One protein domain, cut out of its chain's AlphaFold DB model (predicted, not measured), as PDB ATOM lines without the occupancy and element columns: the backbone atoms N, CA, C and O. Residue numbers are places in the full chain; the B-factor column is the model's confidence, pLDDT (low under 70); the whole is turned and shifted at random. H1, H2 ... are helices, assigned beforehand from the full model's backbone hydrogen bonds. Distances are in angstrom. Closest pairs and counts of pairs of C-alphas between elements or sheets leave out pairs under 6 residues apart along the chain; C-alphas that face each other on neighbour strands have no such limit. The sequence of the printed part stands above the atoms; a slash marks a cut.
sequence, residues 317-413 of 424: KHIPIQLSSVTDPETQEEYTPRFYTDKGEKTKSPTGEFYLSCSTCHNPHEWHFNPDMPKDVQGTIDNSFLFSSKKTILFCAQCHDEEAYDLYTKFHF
ATOM      1  N   LYS A 317       7.033 -42.086  29.396       62.47
ATOM      2  CA  LYS A 317       5.572 -42.004  29.462       62.47
ATOM      3  C   LYS A 317       5.199 -41.532  30.861       62.47
ATOM      4  O   LYS A 317       5.452 -42.253  31.821       62.47
ATOM      5  N   HIS A 318       4.608 -40.347  30.965       67.25
ATOM      6  CA  HIS A 318       4.014 -39.881  32.217       67.25
ATOM      7  C   HIS A 318       2.594 -40.435  32.352       67.25
ATOM      8  O   HIS A 318       1.900 -40.631  31.353       67.25
ATOM      9  N   ILE A 319       2.159 -40.681  33.585       60.03
ATOM     10  CA  ILE A 319       0.767 -41.019  33.901       60.03
ATOM     11  C   ILE A 319      -0.074 -39.738  33.757       60.03
ATOM     12  O   ILE A 319       0.405 -38.683  34.169       60.03
ATOM     13  N   PRO A 320      -1.283 -39.767  33.174       57.16
ATOM     14  CA  PRO A 320      -2.123 -38.575  33.085       57.16
ATOM     15  C   PRO A 320      -2.497 -38.088  34.495       57.16
ATOM     16  O   PRO A 320      -3.343 -38.677  35.162       57.16
ATOM     17  N   ILE A 321      -1.833 -37.027  34.953       62.31
ATOM     18  CA  ILE A 321      -2.183 -36.260  36.156       62.31
ATOM     19  C   ILE A 321      -2.809 -34.961  35.674       62.31
ATOM     20  O   ILE A 321      -2.383 -34.428  34.665       62.31
ATOM     21  N   GLN A 322      -3.811 -34.436  36.360       62.12
ATOM     22  CA  GLN A 322      -4.398 -33.142  36.028       62.12
ATOM     23  C   GLN A 322      -3.351 -32.029  36.237       62.12
ATOM     24  O   GLN A 322      -2.965 -31.765  37.370       62.12
ATOM     25  N   LEU A 323      -2.853 -31.415  35.157       66.19
ATOM     26  CA  LEU A 323      -1.806 -30.384  35.214       66.19
ATOM     27  C   LEU A 323      -2.401 -29.002  34.934       66.19
ATOM     28  O   LEU A 323      -3.238 -28.851  34.044       66.19
ATOM     29  N   SER A 324      -1.969 -27.997  35.694       65.31
ATOM     30  CA  SER A 324      -2.329 -26.589  35.507       65.31
ATOM     31  C   SER A 324      -1.182 -25.810  34.858       65.31
ATOM     32  O   SER A 324      -0.071 -26.310  34.676       65.31
ATOM     33  N   SER A 325      -1.456 -24.569  34.458       71.88
ATOM     34  CA  SER A 325      -0.402 -23.624  34.104       71.88
ATOM     35  C   SER A 325       0.458 -23.281  35.323       71.88
ATOM     36  O   SER A 325       0.028 -23.381  36.474       71.88
ATOM     37  N   VAL A 326       1.701 -22.885  35.063       74.44
ATOM     38  CA  VAL A 326       2.669 -22.469  36.084       74.44
ATOM     39  C   VAL A 326       2.923 -20.988  35.901       74.44
ATOM     40  O   VAL A 326       3.170 -20.549  34.785       74.44
ATOM     41  N   THR A 327       2.905 -20.212  36.977       78.62
ATOM     42  CA  THR A 327       3.336 -18.809  36.920       78.62
ATOM     43  C   THR A 327       4.798 -18.726  37.338       78.62
ATOM     44  O   THR A 327       5.165 -19.264  38.382       78.62
ATOM     45  N   ASP A 328       5.639 -18.086  36.524       74.25
ATOM     46  CA  ASP A 328       7.019 -17.797  36.918       74.25
ATOM     47  C   ASP A 328       6.999 -16.797  38.091       74.25
ATOM     48  O   ASP A 328       6.454 -15.700  37.937       74.25
ATOM     49  N   PRO A 329       7.556 -17.139  39.264       75.56
ATOM     50  CA  PRO A 329       7.474 -16.279  40.442       75.56
ATOM     51  C   PRO A 329       8.211 -14.941  40.267       75.56
ATOM     52  O   PRO A 329       7.839 -13.961  40.911       75.56
ATOM     53  N   GLU A 330       9.219 -14.870  39.391       78.56
ATOM     54  CA  GLU A 330      10.000 -13.649  39.157       78.56
ATOM     55  C   GLU A 330       9.370 -12.752  38.091       78.56
ATOM     56  O   GLU A 330       9.279 -11.541  38.286       78.56
ATOM     57  N   THR A 331       8.941 -13.323  36.963       80.56
ATOM     58  CA  THR A 331       8.423 -12.529  35.834       80.56
ATOM     59  C   THR A 331       6.905 -12.393  35.829       80.56
ATOM     60  O   THR A 331       6.377 -11.594  35.059       80.56
ATOM     61  N   GLN A 332       6.203 -13.170  36.664       82.06
ATOM     62  CA  GLN A 332       4.741 -13.314  36.669       82.06
ATOM     63  C   GLN A 332       4.168 -13.808  35.329       82.06
ATOM     64  O   GLN A 332       2.960 -13.760  35.103       82.06
ATOM     65  N   GLU A 333       5.015 -14.305  34.422       79.12
ATOM     66  CA  GLU A 333       4.562 -14.874  33.159       79.12
ATOM     67  C   GLU A 333       3.960 -16.260  33.380       79.12
ATOM     68  O   GLU A 333       4.584 -17.148  33.967       79.12
ATOM     69  N   GLU A 334       2.770 -16.472  32.827       77.44
ATOM     70  CA  GLU A 334       2.133 -17.780  32.800       77.44
ATOM     71  C   GLU A 334       2.788 -18.681  31.737       77.44
ATOM     72  O   GLU A 334       2.958 -18.316  30.569       77.44
ATOM     73  N   TYR A 335       3.149 -19.891  32.145       75.94
ATOM     74  CA  TYR A 335       3.696 -20.946  31.314       75.94
ATOM     75  C   TYR A 335       2.747 -22.140  31.300       75.94
ATOM     76  O   TYR A 335       2.549 -22.827  32.303       75.94
ATOM     77  N   THR A 336       2.205 -22.424  30.120       75.69
ATOM     78  CA  THR A 336       1.364 -23.596  29.875       75.69
ATOM     79  C   THR A 336       2.052 -24.478  28.839       75.69
ATOM     80  O   THR A 336       2.121 -24.092  27.663       75.69
ATOM     81  N   PRO A 337       2.569 -25.656  29.232       76.06
ATOM     82  CA  PRO A 337       3.112 -26.617  28.285       76.06
ATOM     83  C   PRO A 337       2.081 -27.045  27.239       76.06
ATOM     84  O   PRO A 337       0.866 -26.913  27.405       76.06
ATOM     85  N   ARG A 338       2.567 -27.583  26.119       78.94
ATOM     86  CA  ARG A 338       1.688 -28.085  25.056       78.94
ATOM     87  C   ARG A 338       1.273 -29.519  25.349       78.94
ATOM     88  O   ARG A 338       2.122 -30.405  25.346       78.94
ATOM     89  N   PHE A 339      -0.022 -29.763  25.496       78.38
ATOM     90  CA  PHE A 339      -0.563 -31.105  25.703       78.38
ATOM     91  C   PHE A 339      -1.247 -31.635  24.448       78.38
ATOM     92  O   PHE A 339      -1.659 -30.866  23.570       78.38
ATOM     93  N   TYR A 340      -1.377 -32.959  24.372       77.56
ATOM     94  CA  TYR A 340      -1.996 -33.638  23.240       77.56
ATOM     95  C   TYR A 340      -2.963 -34.727  23.696       77.56
ATOM     96  O   TYR A 340      -2.738 -35.365  24.720       77.56
ATOM     97  N   THR A 341      -4.041 -34.932  22.944       75.44
ATOM     98  CA  THR A 341      -4.949 -36.077  23.124       75.44
ATOM     99  C   THR A 341      -4.290 -37.373  22.649       75.44
ATOM    100  O   THR A 341      -3.287 -37.322  21.946       75.44
ATOM    101  N   ASP A 342      -4.872 -38.535  22.950       71.31
ATOM    102  CA  ASP A 342      -4.459 -39.852  22.419       71.31
ATOM    103  C   ASP A 342      -4.311 -39.879  20.884       71.31
ATOM    104  O   ASP A 342      -3.448 -40.561  20.323       71.31
ATOM    105  N   LYS A 343      -5.138 -39.089  20.198       69.50
ATOM    106  CA  LYS A 343      -5.148 -38.906  18.741       69.50
ATOM    107  C   LYS A 343      -4.085 -37.918  18.242       69.50
ATOM    108  O   LYS A 343      -3.890 -37.797  17.032       69.50
ATOM    109  N   GLY A 344      -3.364 -37.242  19.139       72.38
ATOM    110  CA  GLY A 344      -2.327 -36.253  18.830       72.38
ATOM    111  C   GLY A 344      -2.835 -34.850  18.534       72.38
ATOM    112  O   GLY A 344      -2.121 -34.053  17.922       72.38
ATOM    113  N   GLU A 345      -4.068 -34.531  18.919       76.50
ATOM    114  CA  GLU A 345      -4.626 -33.191  18.752       76.50
ATOM    115  C   GLU A 345      -4.172 -32.298  19.905       76.50
ATOM    116  O   GLU A 345      -4.167 -32.730  21.056       76.50
ATOM    117  N   LYS A 346      -3.788 -31.047  19.616       76.62
ATOM    118  CA  LYS A 346      -3.394 -30.095  20.665       76.62
ATOM    119  C   LYS A 346      -4.564 -29.850  21.613       76.62
ATOM    120  O   LYS A 346      -5.657 -29.516  21.166       76.62
ATOM    121  N   THR A 347      -4.300 -29.920  22.909       72.75
ATOM    122  CA  THR A 347      -5.269 -29.622  23.964       72.75
ATOM    123  C   THR A 347      -4.642 -28.730  25.034       72.75
ATOM    124  O   THR A 347      -3.421 -28.644  25.157       72.75
ATOM    125  N   LYS A 348      -5.490 -28.031  25.788       65.50
ATOM    126  CA  LYS A 348      -5.097 -27.179  26.922       65.50
ATOM    127  C   LYS A 348      -5.221 -27.900  28.276       65.50
ATOM    128  O   LYS A 348      -5.127 -27.239  29.297       65.50
ATOM    129  N   SER A 349      -5.531 -29.200  28.267       63.91
ATOM    130  CA  SER A 349      -6.286 -29.882  29.327       63.91
ATOM    131  C   SER A 349      -5.727 -29.754  30.751       63.91
ATOM    132  O   SER A 349      -4.682 -30.330  31.043       63.91
ATOM    133  N   PRO A 350      -6.537 -29.173  31.654       55.50
ATOM    134  CA  PRO A 350      -6.530 -29.435  33.078       55.50
ATOM    135  C   PRO A 350      -7.771 -30.249  33.507       55.50
ATOM    136  O   PRO A 350      -8.111 -30.181  34.672       55.50
ATOM    137  N   THR A 351      -8.523 -30.954  32.639       54.47
ATOM    138  CA  THR A 351      -9.785 -31.661  33.035       54.47
ATOM    139  C   THR A 351     -10.120 -32.956  32.269       54.47
ATOM    140  O   THR A 351     -11.157 -33.566  32.513       54.47
ATOM    141  N   GLY A 352      -9.259 -33.415  31.361       61.38
ATOM    142  CA  GLY A 352      -9.420 -34.665  30.604       61.38
ATOM    143  C   GLY A 352      -8.082 -35.326  30.267       61.38
ATOM    144  O   GLY A 352      -7.037 -34.688  30.407       61.38
ATOM    145  N   GLU A 353      -8.110 -36.587  29.823       64.44
ATOM    146  CA  GLU A 353      -6.905 -37.365  29.497       64.44
ATOM    147  C   GLU A 353      -6.025 -36.649  28.459       64.44
ATOM    148  O   GLU A 353      -6.488 -36.208  27.404       64.44
ATOM    149  N   PHE A 354      -4.733 -36.538  28.763       72.62
ATOM    150  CA  PHE A 354      -3.734 -35.966  27.869       72.62
ATOM    151  C   PHE A 354      -2.418 -36.740  27.961       72.62
ATOM    152  O   PHE A 354      -2.171 -37.489  28.905       72.62
ATOM    153  N   TYR A 355      -1.557 -36.516  26.975       73.06
ATOM    154  CA  TYR A 355      -0.243 -37.129  26.857       73.06
ATOM    155  C   TYR A 355       0.843 -36.055  26.894       73.06
ATOM    156  O   TYR A 355       0.801 -35.079  26.133       73.06
ATOM    157  N   LEU A 356       1.840 -36.256  27.765       77.81
ATOM    158  CA  LEU A 356       3.123 -35.570  27.632       77.81
ATOM    159  C   LEU A 356       3.842 -36.152  26.413       77.81
ATOM    160  O   LEU A 356       4.008 -37.363  26.299       77.81
ATOM    161  N   SER A 357       4.255 -35.273  25.507       78.75
ATOM    162  CA  SER A 357       5.038 -35.605  24.316       78.75
ATOM    163  C   SER A 357       6.393 -34.907  24.377       78.75
ATOM    164  O   SER A 357       6.578 -33.959  25.141       78.75
ATOM    165  N   CYS A 358       7.321 -35.272  23.493       79.94
ATOM    166  CA  CYS A 358       8.565 -34.534  23.276       79.94
ATOM    167  C   CYS A 358       8.292 -33.033  23.110       79.94
ATOM    168  O   CYS A 358       8.990 -32.211  23.686       79.94
ATOM    169  N   SER A 359       7.232 -32.662  22.382       81.44
ATOM    170  CA  SER A 359       6.901 -31.255  22.119       81.44
ATOM    171  C   SER A 359       6.184 -30.523  23.264       81.44
ATOM    172  O   SER A 359       5.833 -29.350  23.124       81.44
ATOM    173  N   THR A 360       5.929 -31.221  24.372       80.12
ATOM    174  CA  THR A 360       5.431 -30.629  25.616       80.12
ATOM    175  C   THR A 360       6.555 -29.911  26.350       80.12
ATOM    176  O   THR A 360       6.346 -28.800  26.823       80.12
ATOM    177  N   CYS A 361       7.754 -30.504  26.353       78.00
ATOM    178  CA  CYS A 361       8.952 -29.939  26.981       78.00
ATOM    179  C   CYS A 361       9.912 -29.305  25.964       78.00
ATOM    180  O   CYS A 361      10.662 -28.394  26.311       78.00
ATOM    181  N   HIS A 362       9.864 -29.741  24.700       81.06
ATOM    182  CA  HIS A 362      10.691 -29.195  23.634       81.06
ATOM    183  C   HIS A 362       9.901 -28.315  22.645       81.06
ATOM    184  O   HIS A 362       8.894 -28.714  22.062       81.06
ATOM    185  N   ASN A 363      10.403 -27.117  22.381       81.38
ATOM    186  CA  ASN A 363      10.102 -26.256  21.260       81.38
ATOM    187  C   ASN A 363      11.029 -26.548  20.061       81.38
ATOM    188  O   ASN A 363      12.096 -25.949  19.974       81.38
ATOM    189  N   PRO A 364      10.629 -27.359  19.063       79.75
ATOM    190  CA  PRO A 364      11.462 -27.670  17.891       79.75
ATOM    191  C   PRO A 364      11.753 -26.465  16.978       79.75
ATOM    192  O   PRO A 364      12.408 -26.620  15.953       79.75
ATOM    193  N   HIS A 365      11.243 -25.277  17.313       82.00
ATOM    194  CA  HIS A 365      11.458 -24.036  16.573       82.00
ATOM    195  C   HIS A 365      12.473 -23.091  17.226       82.00
ATOM    196  O   HIS A 365      12.629 -21.962  16.770       82.00
ATOM    197  N   GLU A 366      13.121 -23.519  18.305       78.50
ATOM    198  CA  GLU A 366      14.012 -22.675  19.087       78.50
ATOM    199  C   GLU A 366      15.144 -23.514  19.651       78.50
ATOM    200  O   GLU A 366      14.934 -24.310  20.549       78.50
ATOM    201  N   TRP A 367      16.353 -23.373  19.119       74.75
ATOM    202  CA  TRP A 367      17.480 -24.178  19.593       74.75
ATOM    203  C   TRP A 367      17.897 -23.837  21.028       74.75
ATOM    204  O   TRP A 367      18.219 -24.734  21.811       74.75
ATOM    205  N   HIS A 368      17.879 -22.546  21.363       71.12
ATOM    206  CA  HIS A 368      18.279 -22.004  22.655       71.12
ATOM    207  C   HIS A 368      17.543 -20.674  22.908       71.12
ATOM    208  O   HIS A 368      17.334 -19.915  21.962       71.12
ATOM    209  N   PHE A 369      17.199 -20.382  24.169       63.22
ATOM    210  CA  PHE A 369      16.572 -19.116  24.586       63.22
ATOM    211  C   PHE A 369      17.547 -17.919  24.530       63.22
ATOM    212  O   PHE A 369      17.192 -16.839  24.078       63.22
ATOM    213  N   ASN A 370      18.800 -18.117  24.960       66.81
ATOM    214  CA  ASN A 370      19.923 -17.207  24.718       66.81
ATOM    215  C   ASN A 370      20.406 -17.248  23.241       66.81
ATOM    216  O   ASN A 370      20.916 -18.289  22.810       66.81
ATOM    217  N   PRO A 371      20.300 -16.141  22.481       63.84
ATOM    218  CA  PRO A 371      20.742 -16.060  21.087       63.84
ATOM    219  C   PRO A 371      22.270 -16.087  20.893       63.84
ATOM    220  O   PRO A 371      22.712 -16.390  19.783       63.84
ATOM    221  N   ASP A 372      23.059 -15.812  21.938       67.25
ATOM    222  CA  ASP A 372      24.526 -15.689  21.869       67.25
ATOM    223  C   ASP A 372      25.268 -17.022  22.059       67.25
ATOM    224  O   ASP A 372      26.489 -17.104  21.913       67.25
ATOM    225  N   MET A 373      24.544 -18.096  22.383       66.75
ATOM    226  CA  MET A 373      25.140 -19.416  22.571       66.75
ATOM    227  C   MET A 373      25.617 -20.027  21.242       66.75
ATOM    228  O   MET A 373      24.943 -19.886  20.215       66.75
ATOM    229  N   PRO A 374      26.742 -20.774  21.244       68.50
ATOM    230  CA  PRO A 374      27.196 -21.503  20.065       68.50
ATOM    231  C   PRO A 374      26.096 -22.426  19.529       68.50
ATOM    232  O   PRO A 374      25.452 -23.158  20.280       68.50
ATOM    233  N   LYS A 375      25.859 -22.403  18.217       68.38
ATOM    234  CA  LYS A 375      24.762 -23.165  17.597       68.38
ATOM    235  C   LYS A 375      25.148 -24.603  17.256       68.38
ATOM    236  O   LYS A 375      24.292 -25.474  17.161       68.38
ATOM    237  N   ASP A 376      26.437 -24.877  17.109       68.38
ATOM    238  CA  ASP A 376      26.985 -26.155  16.658       68.38
ATOM    239  C   ASP A 376      27.368 -27.120  17.795       68.38
ATOM    240  O   ASP A 376      27.816 -28.244  17.527       68.38
ATOM    241  N   VAL A 377      27.156 -26.723  19.051       68.31
ATOM    242  CA  VAL A 377      27.408 -27.561  20.231       68.31
ATOM    243  C   VAL A 377      26.332 -28.626  20.410       68.31
ATOM    244  O   VAL A 377      25.201 -28.504  19.943       68.31
ATOM    245  N   GLN A 378      26.700 -29.722  21.069       68.06
ATOM    246  CA  GLN A 378      25.732 -30.731  21.478       68.06
ATOM    247  C   GLN A 378      24.818 -30.158  22.563       68.06
ATOM    248  O   GLN A 378      25.273 -29.429  23.444       68.06
ATOM    249  N   GLY A 379      23.548 -30.551  22.513       66.31
ATOM    250  CA  GLY A 379      22.584 -30.189  23.531       66.31
ATOM    251  C   GLY A 379      22.960 -30.580  24.951       66.31
ATOM    252  O   GLY A 379      23.474 -31.677  25.169       66.31
ATOM    253  N   THR A 380      22.662 -29.698  25.899       66.25
ATOM    254  CA  THR A 380      22.735 -29.908  27.346       66.25
ATOM    255  C   THR A 380      21.330 -29.907  27.943       66.25
ATOM    256  O   THR A 380      20.346 -29.739  27.229       66.25
ATOM    257  N   ILE A 381      21.241 -30.084  29.258       60.91
ATOM    258  CA  ILE A 381      19.982 -30.045  30.008       60.91
ATOM    259  C   ILE A 381      19.327 -28.656  30.024       60.91
ATOM    260  O   ILE A 381      18.160 -28.549  30.365       60.91
ATOM    261  N   ASP A 382      20.078 -27.606  29.687       62.12
ATOM    262  CA  ASP A 382      19.613 -26.215  29.719       62.12
ATOM    263  C   ASP A 382      19.430 -25.641  28.313       62.12
ATOM    264  O   ASP A 382      19.124 -24.462  28.139       62.12
ATOM    265  N   ASN A 383      19.634 -26.461  27.280       64.44
ATOM    266  CA  ASN A 383      19.502 -26.041  25.895       64.44
ATOM    267  C   ASN A 383      19.009 -27.178  24.988       64.44
ATOM    268  O   ASN A 383      18.606 -28.232  25.456       64.44
ATOM    269  N   SER A 384      19.003 -26.969  23.672       70.00
ATOM    270  CA  SER A 384      18.435 -27.903  22.690       70.00
ATOM    271  C   SER A 384      16.938 -28.067  22.811       70.00
ATOM    272  O   SER A 384      16.403 -29.035  23.355       70.00
ATOM    273  N   PHE A 385      16.259 -27.105  22.206       72.94
ATOM    274  CA  PHE A 385      14.816 -27.110  22.059       72.94
ATOM    275  C   PHE A 385      14.041 -27.041  23.342       72.94
ATOM    276  O   PHE A 385      12.836 -27.076  23.256       72.94
ATOM    277  N   LEU A 386      14.634 -26.946  24.519       72.25
ATOM    278  CA  LEU A 386      13.836 -26.831  25.725       72.25
ATOM    279  C   LEU A 386      13.048 -25.521  25.712       72.25
ATOM    280  O   LEU A 386      13.596 -24.452  25.439       72.25
ATOM    281  N   PHE A 387      11.760 -25.601  26.051       69.25
ATOM    282  CA  PHE A 387      11.132 -24.444  26.683       69.25
ATOM    283  C   PHE A 387      11.948 -24.140  27.945       69.25
ATOM    284  O   PHE A 387      12.346 -25.095  28.609       69.25
ATOM    285  N   SER A 388      12.228 -22.857  28.235       72.56
ATOM    286  CA  SER A 388      13.058 -22.383  29.367       72.56
ATOM    287  C   SER A 388      13.229 -23.440  30.466       72.56
ATOM    288  O   SER A 388      12.232 -23.840  31.078       72.56
ATOM    289  N   SER A 389      14.459 -23.929  30.687       71.00
ATOM    290  CA  SER A 389      14.708 -25.060  31.597       71.00
ATOM    291  C   SER A 389      14.134 -24.784  32.986       71.00
ATOM    292  O   SER A 389      13.452 -25.637  33.547       71.00
ATOM    293  N   LYS A 390      14.244 -23.534  33.456       76.12
ATOM    294  CA  LYS A 390      13.579 -23.026  34.663       76.12
ATOM    295  C   LYS A 390      12.060 -23.245  34.645       76.12
ATOM    296  O   LYS A 390      11.525 -23.849  35.568       76.12
ATOM    297  N   LYS A 391      11.361 -22.805  33.593       78.12
ATOM    298  CA  LYS A 391       9.895 -22.958  33.467       78.12
ATOM    299  C   LYS A 391       9.477 -24.432  33.407       78.12
ATOM    300  O   LYS A 391       8.457 -24.807  33.978       78.12
ATOM    301  N   THR A 392      10.279 -25.275  32.758       76.31
ATOM    302  CA  THR A 392      10.029 -26.721  32.682       76.31
ATOM    303  C   THR A 392      10.228 -27.410  34.036       76.31
ATOM    304  O   THR A 392       9.405 -28.235  34.421       76.31
ATOM    305  N   ILE A 393      11.270 -27.050  34.789       79.62
ATOM    306  CA  ILE A 393      11.508 -27.587  36.137       79.62
ATOM    307  C   ILE A 393      10.408 -27.129  37.103       79.62
ATOM    308  O   ILE A 393       9.867 -27.959  37.828       79.62
ATOM    309  N   LEU A 394      10.013 -25.849  37.057       80.44
ATOM    310  CA  LEU A 394       8.894 -25.321  37.850       80.44
ATOM    311  C   LEU A 394       7.582 -26.066  37.564       80.44
ATOM    312  O   LEU A 394       6.797 -26.310  38.474       80.44
ATOM    313  N   PHE A 395       7.361 -26.469  36.313       80.62
ATOM    314  CA  PHE A 395       6.225 -27.310  35.949       80.62
ATOM    315  C   PHE A 395       6.286 -28.699  36.585       80.62
ATOM    316  O   PHE A 395       5.305 -29.146  37.172       80.62
ATOM    317  N   CYS A 396       7.432 -29.377  36.529       79.44
ATOM    318  CA  CYS A 396       7.587 -30.691  37.159       79.44
ATOM    319  C   CYS A 396       7.470 -30.630  38.692       79.44
ATOM    320  O   CYS A 396       6.948 -31.565  39.301       79.44
ATOM    321  N   ALA A 397       7.905 -29.528  39.309       84.25
ATOM    322  CA  ALA A 397       7.828 -29.315  40.752       84.25
ATOM    323  C   ALA A 397       6.388 -29.278  41.289       84.25
ATOM    324  O   ALA A 397       6.188 -29.562  42.460       84.25
ATOM    325  N   GLN A 398       5.371 -29.041  40.447       79.88
ATOM    326  CA  GLN A 398       3.962 -29.122  40.865       79.88
ATOM    327  C   GLN A 398       3.535 -30.520  41.348       79.88
ATOM    328  O   GLN A 398       2.502 -30.651  42.000       79.88
ATOM    329  N   CYS A 399       4.275 -31.570  40.980       80.88
ATOM    330  CA  CYS A 399       3.982 -32.952  41.380       80.88
ATOM    331  C   CYS A 399       5.184 -33.682  41.991       80.88
ATOM    332  O   CYS A 399       4.997 -34.712  42.631       80.88
ATOM    333  N   HIS A 400       6.402 -33.194  41.749       83.94
ATOM    334  CA  HIS A 400       7.643 -33.819  42.209       83.94
ATOM    335  C   HIS A 400       8.407 -32.974  43.234       83.94
ATOM    336  O   HIS A 400       9.497 -33.377  43.629       83.94
ATOM    337  N   ASP A 401       7.870 -31.818  43.639       85.94
ATOM    338  CA  ASP A 401       8.474 -30.909  44.617       85.94
ATOM    339  C   ASP A 401       9.985 -30.702  44.358       85.94
ATOM    340  O   ASP A 401      10.397 -30.397  43.233       85.94
ATOM    341  N   GLU A 402      10.824 -30.893  45.378       85.75
ATOM    342  CA  GLU A 402      12.282 -30.732  45.310       85.75
ATOM    343  C   GLU A 402      12.968 -31.786  44.419       85.75
ATOM    344  O   GLU A 402      14.034 -31.528  43.855       85.75
ATOM    345  N   GLU A 403      12.344 -32.951  44.206       85.00
ATOM    346  CA  GLU A 403      12.895 -34.024  43.365       85.00
ATOM    347  C   GLU A 403      12.809 -33.709  41.863       85.00
ATOM    348  O   GLU A 403      13.453 -34.376  41.045       85.00
ATOM    349  N   ALA A 404      12.030 -32.695  41.472       83.56
ATOM    350  CA  ALA A 404      11.813 -32.331  40.075       83.56
ATOM    351  C   ALA A 404      13.125 -32.064  39.323       83.56
ATOM    352  O   ALA A 404      13.284 -32.505  38.181       83.56
ATOM    353  N   TYR A 405      14.082 -31.391  39.967       81.88
ATOM    354  CA  TYR A 405      15.392 -31.098  39.382       81.88
ATOM    355  C   TYR A 405      16.215 -32.376  39.148       81.88
ATOM    356  O   TYR A 405      16.741 -32.603  38.055       81.88
ATOM    357  N   ASP A 406      16.272 -33.261  40.139       81.94
ATOM    358  CA  ASP A 406      17.018 -34.519  40.056       81.94
ATOM    359  C   ASP A 406      16.418 -35.482  39.027       81.94
ATOM    360  O   ASP A 406      17.135 -36.168  38.293       81.94
ATOM    361  N   LEU A 407      15.091 -35.538  38.935       77.69
ATOM    362  CA  LEU A 407      14.404 -36.319  37.911       77.69
ATOM    363  C   LEU A 407      14.664 -35.741  36.521       77.69
ATOM    364  O   LEU A 407      15.029 -36.486  35.612       77.69
ATOM    365  N   TYR A 408      14.557 -34.423  36.360       74.94
ATOM    366  CA  TYR A 408      14.817 -33.739  35.097       74.94
ATOM    367  C   TYR A 408      16.246 -33.985  34.584       74.94
ATOM    368  O   TYR A 408      16.451 -34.370  33.425       74.94
ATOM    369  N   THR A 409      17.239 -33.846  35.462       73.62
ATOM    370  CA  THR A 409      18.662 -34.028  35.144       73.62
ATOM    371  C   THR A 409      19.005 -35.476  34.785       73.62
ATOM    372  O   THR A 409      19.757 -35.694  33.834       73.62
ATOM    373  N   LYS A 410      18.413 -36.487  35.442       73.19
ATOM    374  CA  LYS A 410      18.633 -37.918  35.125       73.19
ATOM    375  C   LYS A 410      18.350 -38.278  33.663       73.19
ATOM    376  O   LYS A 410      19.026 -39.144  33.111       73.19
ATOM    377  N   PHE A 411      17.372 -37.631  33.027       65.62
ATOM    378  CA  PHE A 411      17.006 -37.919  31.634       65.62
ATOM    379  C   PHE A 411      17.839 -37.151  30.605       65.62
ATOM    380  O   PHE A 411      17.975 -37.607  29.469       65.62
ATOM    381  N   HIS A 412      18.420 -36.019  31.000       65.50
ATOM    382  CA  HIS A 412      19.174 -35.146  30.102       65.50
ATOM    383  C   HIS A 412      20.696 -35.280  30.283       65.50
ATOM    384  O   HIS A 412      21.459 -34.960  29.371       65.50
ATOM    385  N   PHE A 413      21.162 -35.861  31.394       62.12
ATOM    386  CA  PHE A 413      22.541 -36.307  31.549       62.12
ATOM    387  C   PHE A 413      22.708 -37.763  31.135       62.12
ATOM    388  O   PHE A 413      22.307 -38.709  31.810       62.12
TER     389      PHE A 413
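Overview. This is residues 317 to 413 of the 424 residues of an uncharacterized protein of Deltaproteobacteria bacterium RIFCSPHIGHO2_02_FULL_40_11 (UniProt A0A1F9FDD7). There is little regular structure here: two long looping stretches, residues 317 to 357 and 362 to 388, with helices H2 and H3 joined as a V and the tiny helix H1 between the stretches in sequence. The printed part has 97 residues with three named helices, H1, H2, H3 in order, and no named strand; it is all helix in class, with 26 residues in named elements. It is compact, radius of gyration of the C-alphas 13.8 A, spanning 40 by 30 by 27 A.

Along the chain. Find C-alpha 389 at (14.708, -25.060, 31.597); H2, residues 389 to 400, runs 15.5 A from there. H3, residues 403 to 412, runs 14.7 A to C-alpha 412 at (19.174, -35.146, 30.102). H1 is residues 358 to 361.

Arrangement. H2 touches H3 with residues 393 to 397 alone, the closest C-alphas, Ala 397 and Ala 404, 5.0 A apart. Their tilt is steep, 54 degrees, opposite ways. H1 is close to H2 but not clearly touching: C-alphas 361 and 392, the closest, are 6.6 A apart. H1 and H3 are apart. O i to N i+4 pairs are within hydrogen-bond range in 6 of 8 for H2 and 4 of 6 for H3; H1 is too short for one.

Size, cuts and confidence. The farthest C-alphas, Thr 351 and Asp 376, are 40.6 A apart. The printed part has no cut; the link H1 to H2 is long. Mean pLDDT of the printed part is 73.0, with residues 369 to 383 among those under 70.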